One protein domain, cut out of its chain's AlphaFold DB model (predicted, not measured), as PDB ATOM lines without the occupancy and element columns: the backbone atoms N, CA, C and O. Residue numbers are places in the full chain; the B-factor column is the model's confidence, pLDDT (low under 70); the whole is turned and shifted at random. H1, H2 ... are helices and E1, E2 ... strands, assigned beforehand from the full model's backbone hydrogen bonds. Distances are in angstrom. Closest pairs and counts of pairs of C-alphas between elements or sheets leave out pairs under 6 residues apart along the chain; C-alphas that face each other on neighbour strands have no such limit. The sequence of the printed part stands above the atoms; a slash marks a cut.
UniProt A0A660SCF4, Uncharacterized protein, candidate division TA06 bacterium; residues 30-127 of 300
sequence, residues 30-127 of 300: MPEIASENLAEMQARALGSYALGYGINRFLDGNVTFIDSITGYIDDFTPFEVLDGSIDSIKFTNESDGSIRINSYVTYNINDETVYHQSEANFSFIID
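What this domain is: This is residues 30 to 127 of the 300 residues of an uncharacterized protein of candidate division TA06 bacterium (UniProt A0A660SCF4). One strongly twisted sheet curls round a single long helix, H1, like a half-closed hand round a rod; the face of the sheet away from H1 is bare. The long strands E4, E5 and E6 run side by side and make most of the sheet, while the short E2 and E3 sit beside different parts of E4, with E1 next to E2. The printed part has 98 residues, with one named helix, H1, first along the chain and six named strands, E1 to E6, after it; the sheet is branched, with each pair of neighbour strands antiparallel, and the class is mixed, helices and strands. The whole is elongated, 51 by 28 by 20 A, and only just loose, close to compact, with a radius of gyration of the C-alphas of 15.2 A.

Where its parts are: Start in the sheet at C-alpha 84, (11.214, -7.470, 44.577), where E4 begins; it runs 27.7 A to residue 93. E5, residues 99 to 109, covers 32.5 A, and E6, residues 112 to 126, covers 45.6 A and ends at C-alpha 126, (14.410, 27.085, 58.160). The short strands are E1, residues 63 to 65, E2, residues 70 to 73, and E3, residues 79 to 81. Then find C-alpha 30 at (-9.933, -17.163, 47.224); from there H1 runs 43.9 A to residue 59.

How they stand to each other: Look first at E4, which has three neighbours. On one side of it lie E2, beside residues 90 to 92, and E3, beside residues 84 to 86; E5 lies on the other side. N 71 and O 91 of E2 and E4 are 2.9 A apart, and N 81 and O 84 of E3 and E4 2.7 A, within hydrogen-bond range. E4 and E5 form a hairpin at 167 degrees, with N 92 and O 100 at 2.8 A. E5 and E6 form the next hairpin, with N 107 and O 114 at 2.8 A. E3, E4, E5 and E6 are a meander, each strand the antiparallel neighbour of the one before. E1 and E2 form a hairpin too, with N 64 and O 72 at 2.9 A; E2 and E3 are apart. H1 is on the sheet: its closest C-alphas to E6 are those of Gly 47 and Ser 118, 5.3 A, and to E5 those of Ala 43 and Tyr 107, 5.5 A. In H1 every O i to N i+4 pair is within hydrogen-bond range.

The domain as a whole: The C-alphas farthest apart are those of Met 30 and Asp 127, 52.3 A. The printed part has no cut, and its six links are tight. The mean pLDDT of the printed part is 84.4; look for values under 70 at residues 30 to 36 and 124 to 127.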
ATOM      1  N   MET A  30     -10.417 -17.738  45.958       52.12
ATOM      2  CA  MET A  30      -9.933 -17.163  47.224       52.12
ATOM      3  C   MET A  30      -8.396 -17.072  47.323       52.12
ATOM      4  O   MET A  30      -7.930 -16.063  47.845       52.12
ATOM      5  N   PRO A  31      -7.600 -18.049  46.838       55.94
ATOM      6  CA  PRO A  31      -6.140 -17.948  46.855       55.94
ATOM      7  C   PRO A  31      -5.606 -16.827  45.960       55.94
ATOM      8  O   PRO A  31      -4.683 -16.139  46.367       55.94
ATOM      9  N   GLU A  32      -6.221 -16.626  44.793       55.50
ATOM     10  CA  GLU A  32      -5.836 -15.629  43.780       55.50
ATOM     11  C   GLU A  32      -6.085 -14.194  44.276       55.50
ATOM     12  O   GLU A  32      -5.190 -13.359  44.256       55.50
ATOM     13  N   ILE A  33      -7.260 -13.929  44.863       58.91
ATOM     14  CA  ILE A  33      -7.567 -12.618  45.466       58.91
ATOM     15  C   ILE A  33      -6.658 -12.346  46.674       58.91
ATOM     16  O   ILE A  33      -6.257 -11.210  46.913       58.91
ATOM     17  N   ALA A  34      -6.333 -13.372  47.464       60.06
ATOM     18  CA  ALA A  34      -5.420 -13.220  48.593       60.06
ATOM     19  C   ALA A  34      -3.970 -12.978  48.138       60.06
ATOM     20  O   ALA A  34      -3.281 -12.186  48.772       60.06
ATOM     21  N   SER A  35      -3.514 -13.621  47.056       59.47
ATOM     22  CA  SER A  35      -2.167 -13.422  46.512       59.47
ATOM     23  C   SER A  35      -2.007 -12.077  45.818       59.47
ATOM     24  O   SER A  35      -0.992 -11.433  46.042       59.47
ATOM     25  N   GLU A  36      -3.003 -11.619  45.056       61.31
ATOM     26  CA  GLU A  36      -2.985 -10.307  44.389       61.31
ATOM     27  C   GLU A  36      -2.913  -9.169  45.425       61.31
ATOM     28  O   GLU A  36      -2.044  -8.303  45.350       61.31
ATOM     29  N   ASN A  37      -3.730  -9.244  46.486       72.56
ATOM     30  CA  ASN A  37      -3.656  -8.289  47.599       72.56
ATOM     31  C   ASN A  37      -2.313  -8.359  48.345       72.56
ATOM     32  O   ASN A  37      -1.818  -7.339  48.817       72.56
ATOM     33  N   LEU A  38      -1.713  -9.547  48.467       78.06
ATOM     34  CA  LEU A  38      -0.426  -9.710  49.142       78.06
ATOM     35  C   LEU A  38       0.727  -9.163  48.292       78.06
ATOM     36  O   LEU A  38       1.601  -8.499  48.837       78.06
ATOM     37  N   ALA A  39       0.698  -9.380  46.977       81.00
ATOM     38  CA  ALA A  39       1.653  -8.820  46.025       81.00
ATOM     39  C   ALA A  39       1.658  -7.290  46.092       81.00
ATOM     40  O   ALA A  39       2.709  -6.669  46.228       81.00
ATOM     41  N   GLU A  40       0.467  -6.690  46.066       84.56
ATOM     42  CA  GLU A  40       0.305  -5.242  46.132       84.56
ATOM     43  C   GLU A  40       0.753  -4.681  47.489       84.56
ATOM     44  O   GLU A  40       1.440  -3.664  47.542       84.56
ATOM     45  N   MET A  41       0.439  -5.368  48.595       85.50
ATOM     46  CA  MET A  41       0.927  -4.987  49.925       85.50
ATOM     47  C   MET A  41       2.456  -5.047  50.034       85.50
ATOM     48  O   MET A  41       3.057  -4.145  50.614       85.50
ATOM     49  N   GLN A  42       3.095  -6.086  49.488       88.56
ATOM     50  CA  GLN A  42       4.556  -6.207  49.512       88.56
ATOM     51  C   GLN A  42       5.222  -5.168  48.608       88.56
ATOM     52  O   GLN A  42       6.212  -4.556  49.005       88.56
ATOM     53  N   ALA A  43       4.645  -4.895  47.435       89.38
ATOM     54  CA  ALA A  43       5.128  -3.847  46.542       89.38
ATOM     55  C   ALA A  43       5.030  -2.451  47.192       89.38
ATOM     56  O   ALA A  43       5.967  -1.665  47.078       89.38
ATOM     57  N   ARG A  44       3.960  -2.169  47.951       89.38
ATOM     58  CA  ARG A  44       3.818  -0.940  48.763       89.38
ATOM     59  C   ARG A  44       4.865  -0.827  49.867       89.38
ATOM     60  O   ARG A  44       5.489   0.222  50.027       89.38
ATOM     61  N   ALA A  45       5.095  -1.912  50.604       86.56
ATOM     62  CA  ALA A  45       6.119  -1.943  51.646       86.56
ATOM     63  C   ALA A  45       7.528  -1.728  51.064       86.56
ATOM     64  O   ALA A  45       8.325  -0.972  51.624       86.56
ATOM     65  N   LEU A  46       7.816  -2.340  49.912       91.81
ATOM     66  CA  LEU A  46       9.072  -2.157  49.194       91.81
ATOM     67  C   LEU A  46       9.229  -0.721  48.670       91.81
ATOM     68  O   LEU A  46      10.306  -0.145  48.805       91.81
ATOM     69  N   GLY A  47       8.162  -0.125  48.132       91.00
ATOM     70  CA  GLY A  47       8.145   1.280  47.721       91.00
ATOM     71  C   GLY A  47       8.437   2.225  48.888       91.00
ATOM     72  O   GLY A  47       9.300   3.092  48.789       91.00
ATOM     73  N   SER A  48       7.831   1.974  50.050       87.56
ATOM     74  CA  SER A  48       8.109   2.734  51.274       87.56
ATOM     75  C   SER A  48       9.561   2.620  51.743       87.56
ATOM     76  O   SER A  48      10.182   3.615  52.121       87.56
ATOM     77  N   TYR A  49      10.133   1.416  51.687       88.06
ATOM     78  CA  TYR A  49      11.548   1.204  51.984       88.06
ATOM     79  C   TYR A  49      12.455   1.946  50.986       88.06
ATOM     80  O   TYR A  49      13.426   2.589  51.391       88.06
ATOM     81  N   ALA A  50      12.114   1.914  49.694       92.50
ATOM     82  CA  ALA A  50      12.841   2.625  48.646       92.50
ATOM     83  C   ALA A  50      12.807   4.149  48.843       92.50
ATOM     84  O   ALA A  50      13.834   4.802  48.665       92.50
ATOM     85  N   LEU A  51      11.671   4.712  49.266       91.25
ATOM     86  CA  LEU A  51      11.572   6.126  49.637       91.25
ATOM     87  C   LEU A  51      12.507   6.469  50.801       91.25
ATOM     88  O   LEU A  51      13.277   7.418  50.691       91.25
ATOM     89  N   GLY A  52      12.500   5.676  51.879       84.25
ATOM     90  CA  GLY A  52      13.400   5.889  53.019       84.25
ATOM     91  C   GLY A  52      14.879   5.839  52.623       84.25
ATOM     92  O   GLY A  52      15.662   6.704  53.011       84.25
ATOM     93  N   TYR A  53      15.255   4.878  51.778       88.44
ATOM     94  CA  TYR A  53      16.597   4.819  51.200       88.44
ATOM     95  C   TYR A  53      16.926   6.067  50.363       88.44
ATOM     96  O   TYR A  53      18.013   6.624  50.498       88.44
ATOM     97  N   GLY A  54      15.989   6.526  49.528       89.00
ATOM     98  CA  GLY A  54      16.142   7.732  48.715       89.00
ATOM     99  C   GLY A  54      16.356   8.995  49.548       89.00
ATOM    100  O   GLY A  54      17.269   9.761  49.254       89.00
ATOM    101  N   ILE A  55      15.570   9.179  50.614       86.81
ATOM    102  CA  ILE A  55      15.724  10.303  51.552       86.81
ATOM    103  C   ILE A  55      17.130  10.294  52.153       86.81
ATOM    104  O   ILE A  55      17.818  11.306  52.090       86.81
ATOM    105  N   ASN A  56      17.593   9.148  52.659       82.56
ATOM    106  CA  ASN A  56      18.932   9.054  53.245       82.56
ATOM    107  C   ASN A  56      20.023   9.400  52.225       82.56
ATOM    108  O   ASN A  56      20.910  10.188  52.519       82.56
ATOM    109  N   ARG A  57      19.924   8.895  50.987       86.31
ATOM    110  CA  ARG A  57      20.898   9.229  49.935       86.31
ATOM    111  C   ARG A  57      20.922  10.710  49.585       86.31
ATOM    112  O   ARG A  57      21.998  11.226  49.297       86.31
ATOM    113  N   PHE A  58      19.766  11.365  49.606       85.56
ATOM    114  CA  PHE A  58      19.678  12.808  49.421       85.56
ATOM    115  C   PHE A  58      20.374  13.556  50.560       85.56
ATOM    116  O   PHE A  58      21.203  14.420  50.293       85.56
ATOM    117  N   LEU A  59      20.058  13.209  51.812       76.94
ATOM    118  CA  LEU A  59      20.630  13.854  52.998       76.94
ATOM    119  C   LEU A  59      22.147  13.636  53.104       76.94
ATOM    120  O   LEU A  59      22.864  14.543  53.505       76.94
ATOM    121  N   ASP A  60      22.642  12.483  52.654       77.81
ATOM    122  CA  ASP A  60      24.074  12.169  52.584       77.81
ATOM    123  C   ASP A  60      24.804  12.881  51.418       77.81
ATOM    124  O   ASP A  60      25.984  12.619  51.179       77.81
ATOM    125  N   GLY A  61      24.112  13.712  50.630       77.50
ATOM    126  CA  GLY A  61      24.695  14.440  49.497       77.50
ATOM    127  C   GLY A  61      25.009  13.584  48.264       77.50
ATOM    128  O   GLY A  61      25.737  14.032  47.386       77.50
ATOM    129  N   ASN A  62      24.458  12.369  48.163       87.00
ATOM    130  CA  ASN A  62      24.697  11.438  47.046       87.00
ATOM    131  C   ASN A  62      23.645  11.567  45.927       87.00
ATOM    132  O   ASN A  62      23.271  10.570  45.299       87.00
ATOM    133  N   VAL A  63      23.082  12.763  45.737       88.12
ATOM    134  CA  VAL A  63      22.071  13.044  44.713       88.12
ATOM    135  C   VAL A  63      22.518  14.226  43.869       88.12
ATOM    136  O   VAL A  63      22.615  15.351  44.355       88.12
ATOM    137  N   THR A  64      22.700  13.982  42.574       87.69
ATOM    138  CA  THR A  64      23.045  15.021  41.606       87.69
ATOM    139  C   THR A  64      21.817  15.444  40.807       87.69
ATOM    140  O   THR A  64      21.130  14.625  40.190       87.69
ATOM    141  N   PHE A  65      21.569  16.753  40.768       85.50
ATOM    142  CA  PHE A  65      20.581  17.365  39.885       85.50
ATOM    143  C   PHE A  65      21.188  17.619  38.503       85.50
ATOM    144  O   PHE A  65      22.170  18.345  38.360       85.50
ATOM    145  N   ILE A  66      20.611  16.998  37.474       86.94
ATOM    146  CA  ILE A  66      21.080  17.134  36.083       86.94
ATOM    147  C   ILE A  66      20.597  18.436  35.429       86.94
ATOM    148  O   ILE A  66      21.162  18.885  34.432       86.94
ATOM    149  N   ASP A  67      19.548  19.031  35.988       83.38
ATOM    150  CA  ASP A  67      18.990  20.333  35.640       83.38
ATOM    151  C   ASP A  67      18.406  20.981  36.911       83.38
ATOM    152  O   ASP A  67      18.554  20.445  38.005       83.38
ATOM    153  N   SER A  68      17.751  22.140  36.812       77.50
ATOM    154  CA  SER A  68      17.191  22.817  37.994       77.50
ATOM    155  C   SER A  68      15.987  22.101  38.630       77.50
ATOM    156  O   SER A  68      15.439  22.609  39.602       77.50
ATOM    157  N   ILE A  69      15.532  20.984  38.059       87.38
ATOM    158  CA  ILE A  69      14.295  20.284  38.416       87.38
ATOM    159  C   ILE A  69      14.581  18.823  38.783       87.38
ATOM    160  O   ILE A  69      14.085  18.358  39.792       87.38
ATOM    161  N   THR A  70      15.372  18.078  38.017       91.12
ATOM    162  CA  THR A  70      15.446  16.612  38.099       91.12
ATOM    163  C   THR A  70      16.763  16.137  38.706       91.12
ATOM    164  O   THR A  70      17.834  16.487  38.206       91.12
ATOM    165  N   GLY A  71      16.687  15.277  39.725       91.62
ATOM    166  CA  GLY A  71      17.844  14.677  40.397       91.62
ATOM    167  C   GLY A  71      17.833  13.150  40.445       91.62
ATOM    168  O   GLY A  71      16.774  12.513  40.393       91.62
ATOM    169  N   TYR A  72      19.031  12.569  40.546       93.19
ATOM    170  CA  TYR A  72      19.281  11.125  40.580       93.19
ATOM    171  C   TYR A  72      20.332  10.773  41.631       93.19
ATOM    172  O   TYR A  72      21.237  11.562  41.880       93.19
ATOM    173  N   ILE A  73      20.222   9.575  42.212       92.38
ATOM    174  CA  ILE A  73      21.255   9.033  43.103       92.38
ATOM    175  C   ILE A  73      22.502   8.714  42.275       92.38
ATOM    176  O   ILE A  73      22.401   8.053  41.234       92.38
ATOM    177  N   ASP A  74      23.661   9.149  42.753       85.94
ATOM    178  CA  ASP A  74      24.940   8.891  42.101       85.94
ATOM    179  C   ASP A  74      25.234   7.384  42.053       85.94
ATOM    180  O   ASP A  74      25.011   6.652  43.021       85.94
ATOM    181  N   ASP A  75      25.693   6.907  40.892       88.44
ATOM    182  CA  ASP A  75      26.005   5.496  40.628       88.44
ATOM    183  C   ASP A  75      24.868   4.507  40.961       88.44
ATOM    184  O   ASP A  75      25.106   3.340  41.288       88.44
ATOM    185  N   PHE A  76      23.608   4.943  40.859       92.12
ATOM    186  CA  PHE A  76      22.476   4.066  41.133       92.12
ATOM    187  C   PHE A  76      22.419   2.877  40.167       92.12
ATOM    188  O   PHE A  76      22.294   3.034  38.949       92.12
ATOM    189  N   THR A  77      22.396   1.672  40.730       89.56
ATOM    190  CA  THR A  77      22.070   0.440  40.012       89.56
ATOM    191  C   THR A  77      20.854  -0.218  40.656       89.56
ATOM    192  O   THR A  77      20.849  -0.333  41.885       89.56
ATOM    193  N   PRO A  78      19.867  -0.695  39.870       92.50
ATOM    194  CA  PRO A  78      18.748  -1.462  40.404       92.50
ATOM    195  C   PRO A  78      19.232  -2.628  41.263       92.50
ATOM    196  O   PRO A  78      20.213  -3.294  40.914       92.50
ATOM    197  N   PHE A  79      18.560  -2.867  42.385       91.19
ATOM    198  CA  PHE A  79      18.942  -3.916  43.323       91.19
ATOM    199  C   PHE A  79      17.727  -4.612  43.930       91.19
ATOM    200  O   PHE A  79      16.682  -4.005  44.160       91.19
ATOM    201  N   GLU A  80      17.903  -5.900  44.208       90.44
ATOM    202  CA  GLU A  80      16.865  -6.764  44.758       90.44
ATOM    203  C   GLU A  80      16.768  -6.626  46.284       90.44
ATOM    204  O   GLU A  80      17.771  -6.584  47.003       90.44
ATOM    205  N   VAL A  81      15.536  -6.626  46.776       85.94
ATOM    206  CA  VAL A  81      15.147  -6.699  48.180       85.94
ATOM    207  C   VAL A  81      14.086  -7.794  48.292       85.94
ATOM    208  O   VAL A  81      12.928  -7.601  47.924       85.94
ATOM    209  N   LEU A  82      14.480  -8.950  48.832       83.56
ATOM    210  CA  LEU A  82      13.639 -10.154  48.893       83.56
ATOM    211  C   LEU A  82      13.180 -10.594  47.488       83.56
ATOM    212  O   LEU A  82      14.034 -10.880  46.656       83.56
ATOM    213  N   ASP A  83      11.866 -10.664  47.247       84.50
ATOM    214  CA  ASP A  83      11.258 -11.066  45.968       84.50
ATOM    215  C   ASP A  83      10.882  -9.857  45.079       84.50
ATOM    216  O   ASP A  83      10.100  -9.984  44.130       84.50
ATOM    217  N   GLY A  84      11.405  -8.667  45.389       88.62
ATOM    218  CA  GLY A  84      11.214  -7.470  44.577       88.62
ATOM    219  C   GLY A  84      12.503  -6.701  44.321       88.62
ATOM    220  O   GLY A  84      13.527  -6.935  44.949       88.62
ATOM    221  N   SER A  85      12.431  -5.738  43.411       94.12
ATOM    222  CA  SER A  85      13.534  -4.919  42.930       94.12
ATOM    223  C   SER A  85      13.197  -3.444  43.073       94.12
ATOM    224  O   SER A  85      12.067  -3.025  42.809       94.12
ATOM    225  N   ILE A  86      14.181  -2.646  43.482       94.75
ATOM    226  CA  ILE A  86      14.099  -1.187  43.412       94.75
ATOM    227  C   ILE A  86      14.675  -0.770  42.064       94.75
ATOM    228  O   ILE A  86      15.890  -0.772  41.870       94.75
ATOM    229  N   ASP A  87      13.792  -0.409  41.135       95.06
ATOM    230  CA  ASP A  87      14.152  -0.141  39.743       95.06
ATOM    231  C   ASP A  87      14.756   1.250  39.563       95.06
ATOM    232  O   ASP A  87      15.690   1.440  38.786       95.06
ATOM    233  N   SER A  88      14.192   2.254  40.243       94.50
ATOM    234  CA  SER A  88      14.726   3.617  40.239       94.50
ATOM    235  C   SER A  88      14.142   4.474  41.355       94.50
ATOM    236  O   SER A  88      13.031   4.243  41.832       94.50
ATOM    237  N   ILE A  89      14.889   5.511  41.727       95.75
ATOM    238  CA  ILE A  89      14.450   6.581  42.619       95.75
ATOM    239  C   ILE A  89      14.784   7.903  41.933       95.75
ATOM    240  O   ILE A  89      15.902   8.082  41.447       95.75
ATOM    241  N   LYS A  90      13.807   8.805  41.850       95.12
ATOM    242  CA  LYS A  90      13.941  10.102  41.177       95.12
ATOM    243  C   LYS A  90      13.577  11.233  42.115       95.12
ATOM    244  O   LYS A  90      12.618  11.102  42.871       95.12
ATOM    245  N   PHE A  91      14.298  12.339  41.993       94.81
ATOM    246  CA  PHE A  91      14.067  13.562  42.752       94.81
ATOM    247  C   PHE A  91      13.560  14.655  41.821       94.81
ATOM    248  O   PHE A  91      14.023  14.771  40.686       94.81
ATOM    249  N   THR A  92      12.602  15.444  42.293       93.69
ATOM    250  CA  THR A  92      12.086  16.627  41.602       93.69
ATOM    251  C   THR A  92      12.121  17.814  42.553       93.69
ATOM    252  O   THR A  92      11.561  17.737  43.642       93.69
ATOM    253  N   ASN A  93      12.783  18.894  42.148       88.00
ATOM    254  CA  ASN A  93      12.751  20.177  42.829       88.00
ATOM    255  C   ASN A  93      11.475  20.918  42.418       88.00
ATOM    256  O   ASN A  93      11.255  21.200  41.235       88.00
ATOM    257  N   GLU A  94      10.611  21.170  43.391       88.31
ATOM    258  CA  GLU A  94       9.333  21.835  43.194       88.31
ATOM    259  C   GLU A  94       9.499  23.357  43.268       88.31
ATOM    260  O   GLU A  94      10.425  23.896  43.871       88.31
ATOM    261  N   SER A  95       8.569  24.097  42.664       80.56
ATOM    262  CA  SER A  95       8.646  25.564  42.623       80.56
ATOM    263  C   SER A  95       8.546  26.240  43.996       80.56
ATOM    264  O   SER A  95       8.859  27.422  44.106       80.56
ATOM    265  N   ASP A  96       8.054  25.527  45.009       75.44
ATOM    266  CA  ASP A  96       7.957  25.984  46.399       75.44
ATOM    267  C   ASP A  96       9.213  25.663  47.232       75.44
ATOM    268  O   ASP A  96       9.230  25.933  48.430       75.44
ATOM    269  N   GLY A  97      10.258  25.105  46.609       71.06
ATOM    270  CA  GLY A  97      11.502  24.710  47.270       71.06
ATOM    271  C   GLY A  97      11.442  23.354  47.976       71.06
ATOM    272  O   GLY A  97      12.429  22.949  48.591       71.06
ATOM    273  N   SER A  98      10.314  22.638  47.906       85.31
ATOM    274  CA  SER A  98      10.234  21.252  48.369       85.31
ATOM    275  C   SER A  98      10.869  20.281  47.370       85.31
ATOM    276  O   SER A  98      10.982  20.560  46.175       85.31
ATOM    277  N   ILE A  99      11.295  19.118  47.862       88.19
ATOM    278  CA  ILE A  99      11.840  18.035  47.052       88.19
ATOM    279  C   ILE A  99      10.883  16.849  47.092       88.19
ATOM    280  O   ILE A  99      10.640  16.226  48.132       88.19
ATOM    281  N   ARG A 100      10.398  16.471  45.913       93.69
ATOM    282  CA  ARG A 100       9.606  15.262  45.711       93.69
ATOM    283  C   ARG A 100      10.503  14.088  45.348       93.69
ATOM    284  O   ARG A 100      11.324  14.192  44.442       93.69
ATOM    285  N   ILE A 101      10.296  12.950  46.000       94.81
ATOM    286  CA  ILE A 101      10.906  11.662  45.663       94.81
ATOM    287  C   ILE A 101       9.839  10.747  45.094       94.81
ATOM    288  O   ILE A 101       8.794  10.547  45.711       94.81
ATOM    289  N   ASN A 102      10.138  10.117  43.965       95.88
ATOM    290  CA  ASN A 102       9.362   9.006  43.440       95.88
ATOM    291  C   ASN A 102      10.223   7.744  43.405       95.88
ATOM    292  O   ASN A 102      11.269   7.725  42.754       95.88
ATOM    293  N   SER A 103       9.769   6.688  44.075       95.56
ATOM    294  CA  SER A 103      10.371   5.359  43.984       95.56
ATOM    295  C   SER A 103       9.557   4.476  43.049       95.56
ATOM    296  O   SER A 103       8.331   4.437  43.154       95.56
ATOM    297  N   TYR A 104      10.238   3.727  42.193       95.38
ATOM    298  CA  TYR A 104       9.643   2.747  41.290       95.38
ATOM    299  C   TYR A 104      10.188   1.374  41.648       95.38
ATOM    300  O   TYR A 104      11.407   1.184  41.663       95.38
ATOM    301  N   VAL A 105       9.286   0.451  41.973       95.50
ATOM    302  CA  VAL A 105       9.642  -0.897  42.407       95.50
ATOM    303  C   VAL A 105       8.844  -1.945  41.646       95.50
ATOM    304  O   VAL A 105       7.686  -1.728  41.267       95.50
ATOM    305  N   THR A 106       9.462  -3.106  41.482       93.81
ATOM    306  CA  THR A 106       8.879  -4.279  40.843       93.81
ATOM    307  C   THR A 106       8.857  -5.419  41.851       93.81
ATOM    308  O   THR A 106       9.886  -5.731  42.432       93.81
ATOM    309  N   TYR A 107       7.716  -6.064  42.074       91.25
ATOM    310  CA  TYR A 107       7.598  -7.211  42.979       91.25
ATOM    311  C   TYR A 107       7.093  -8.437  42.222       91.25
ATOM    312  O   TYR A 107       6.121  -8.336  41.472       91.25
ATOM    313  N   ASN A 108       7.729  -9.593  42.417       85.31
ATOM    314  CA  ASN A 108       7.366 -10.830  41.733       85.31
ATOM    315  C   ASN A 108       6.770 -11.841  42.719       85.31
ATOM    316  O   ASN A 108       7.395 -12.191  43.717       85.31
ATOM    317  N   ILE A 109       5.578 -12.363  42.429       81.25
ATOM    318  CA  ILE A 109       4.979 -13.458  43.200       81.25
ATOM    319  C   ILE A 109       4.234 -14.421  42.277       81.25
ATOM    320  O   ILE A 109       3.426 -14.002  41.461       81.25
ATOM    321  N   ASN A 110       4.484 -15.727  42.411       73.81
ATOM    322  CA  ASN A 110       3.783 -16.781  41.659       73.81
ATOM    323  C   ASN A 110       3.693 -16.530  40.131       73.81
ATOM    324  O   ASN A 110       2.635 -16.732  39.545       73.81
ATOM    325  N   ASP A 111       4.797 -16.098  39.507       77.19
ATOM    326  CA  ASP A 111       4.899 -15.723  38.081       77.19
ATOM    327  C   ASP A 111       4.115 -14.456  37.660       77.19
ATOM    328  O   ASP A 111       4.058 -14.133  36.471       77.19
ATOM    329  N   GLU A 112       3.558 -13.702  38.613       78.88
ATOM    330  CA  GLU A 112       2.975 -12.376  38.394       78.88
ATOM    331  C   GLU A 112       3.938 -11.269  38.835       78.88
ATOM    332  O   GLU A 112       4.545 -11.329  39.907       78.88
ATOM    333  N   THR A 113       4.051 -10.236  38.001       87.06
ATOM    334  CA  THR A 113       4.874  -9.053  38.258       87.06
ATOM    335  C   THR A 113       3.976  -7.861  38.562       87.06
ATOM    336  O   THR A 113       3.156  -7.460  37.734       87.06
ATOM    337  N   VAL A 114       4.158  -7.272  39.741       89.31
ATOM    338  CA  VAL A 114       3.466  -6.063  40.187       89.31
ATOM    339  C   VAL A 114       4.430  -4.889  40.142       89.31
ATOM    340  O   VAL A 114       5.513  -4.943  40.719       89.31
ATOM    341  N   TYR A 115       4.013  -3.812  39.485       92.31
ATOM    342  CA  TYR A 115       4.731  -2.542  39.482       92.31
ATOM    343  C   TYR A 115       4.066  -1.588  40.460       92.31
ATOM    344  O   TYR A 115       2.844  -1.427  40.439       92.31
ATOM    345  N   HIS A 116       4.867  -0.935  41.288       92.81
ATOM    346  CA  HIS A 116       4.366   0.010  42.268       92.81
ATOM    347  C   HIS A 116       5.221   1.277  42.298       92.81
ATOM    348  O   HIS A 116       6.446   1.226  42.172       92.81
ATOM    349  N   GLN A 117       4.552   2.421  42.430       94.56
ATOM    350  CA  GLN A 117       5.187   3.725  42.550       94.56
ATOM    351  C   GLN A 117       4.736   4.356  43.855       94.56
ATOM    352  O   GLN A 117       3.545   4.594  44.019       94.56
ATOM    353  N   SER A 118       5.701   4.710  44.698       93.62
ATOM    354  CA  SER A 118       5.462   5.485  45.914       93.62
ATOM    355  C   SER A 118       6.061   6.882  45.770       93.62
ATOM    356  O   SER A 118       6.970   7.124  44.966       93.62
ATOM    357  N   GLU A 119       5.516   7.828  46.521       94.75
ATOM    358  CA  GLU A 119       5.888   9.236  46.494       94.75
ATOM    359  C   GLU A 119       6.026   9.794  47.911       94.75
ATOM    360  O   GLU A 119       5.153   9.607  48.759       94.75
ATOM    361  N   ALA A 120       7.097  10.543  48.145       89.75
ATOM    362  CA  ALA A 120       7.243  11.393  49.318       89.75
ATOM    363  C   ALA A 120       7.559  12.816  48.866       89.75
ATOM    364  O   ALA A 120       8.268  13.008  47.883       89.75
ATOM    365  N   ASN A 121       7.053  13.814  49.583       89.75
ATOM    366  CA  ASN A 121       7.495  15.195  49.421       89.75
ATOM    367  C   ASN A 121       8.049  15.681  50.754       89.75
ATOM    368  O   ASN A 121       7.397  15.494  51.785       89.75
ATOM    369  N   PHE A 122       9.229  16.285  50.742       84.56
ATOM    370  CA  PHE A 122       9.841  16.867  51.925       84.56
ATOM    371  C   PHE A 122      10.274  18.302  51.654       84.56
ATOM    372  O   PHE A 122      10.657  18.658  50.546       84.56
ATOM    373  N   SER A 123      10.168  19.144  52.670       78.44
ATOM    374  CA  SER A 123      10.602  20.532  52.615       78.44
ATOM    375  C   SER A 123      11.642  20.766  53.685       78.44
ATOM    376  O   SER A 123      11.617  20.162  54.759       78.44
ATOM    377  N   PHE A 124      12.560  21.643  53.332       67.88
ATOM    378  CA  PHE A 124      13.533  22.215  54.223       67.88
ATOM    379  C   PHE A 124      12.883  23.397  54.921       67.88
ATOM    380  O   PHE A 124      12.539  24.391  54.283       67.88
ATOM    381  N   ILE A 125      12.643  23.243  56.215       58.62
ATOM    382  CA  ILE A 125      12.155  24.316  57.061       58.62
ATOM    383  C   ILE A 125      13.384  24.954  57.672       58.62
ATOM    384  O   ILE A 125      14.111  24.296  58.416       58.62
ATOM    385  N   ILE A 126      13.588  26.222  57.331       55.03
ATOM    386  CA  ILE A 126      14.410  27.085  58.160       55.03
ATOM    387  C   ILE A 126      13.612  27.297  59.442       55.03
ATOM    388  O   ILE A 126      12.450  27.703  59.351       55.03
ATOM    389  N   ASP A 127      14.155  26.924  60.599       52.62
ATOM    390  CA  ASP A 127      13.493  27.217  61.871       52.62
ATOM    391  C   ASP A 127      13.579  28.729  62.138       52.62
ATOM    392  O   ASP A 127      14.442  29.218  62.862       52.62
TER     393      ASP A 127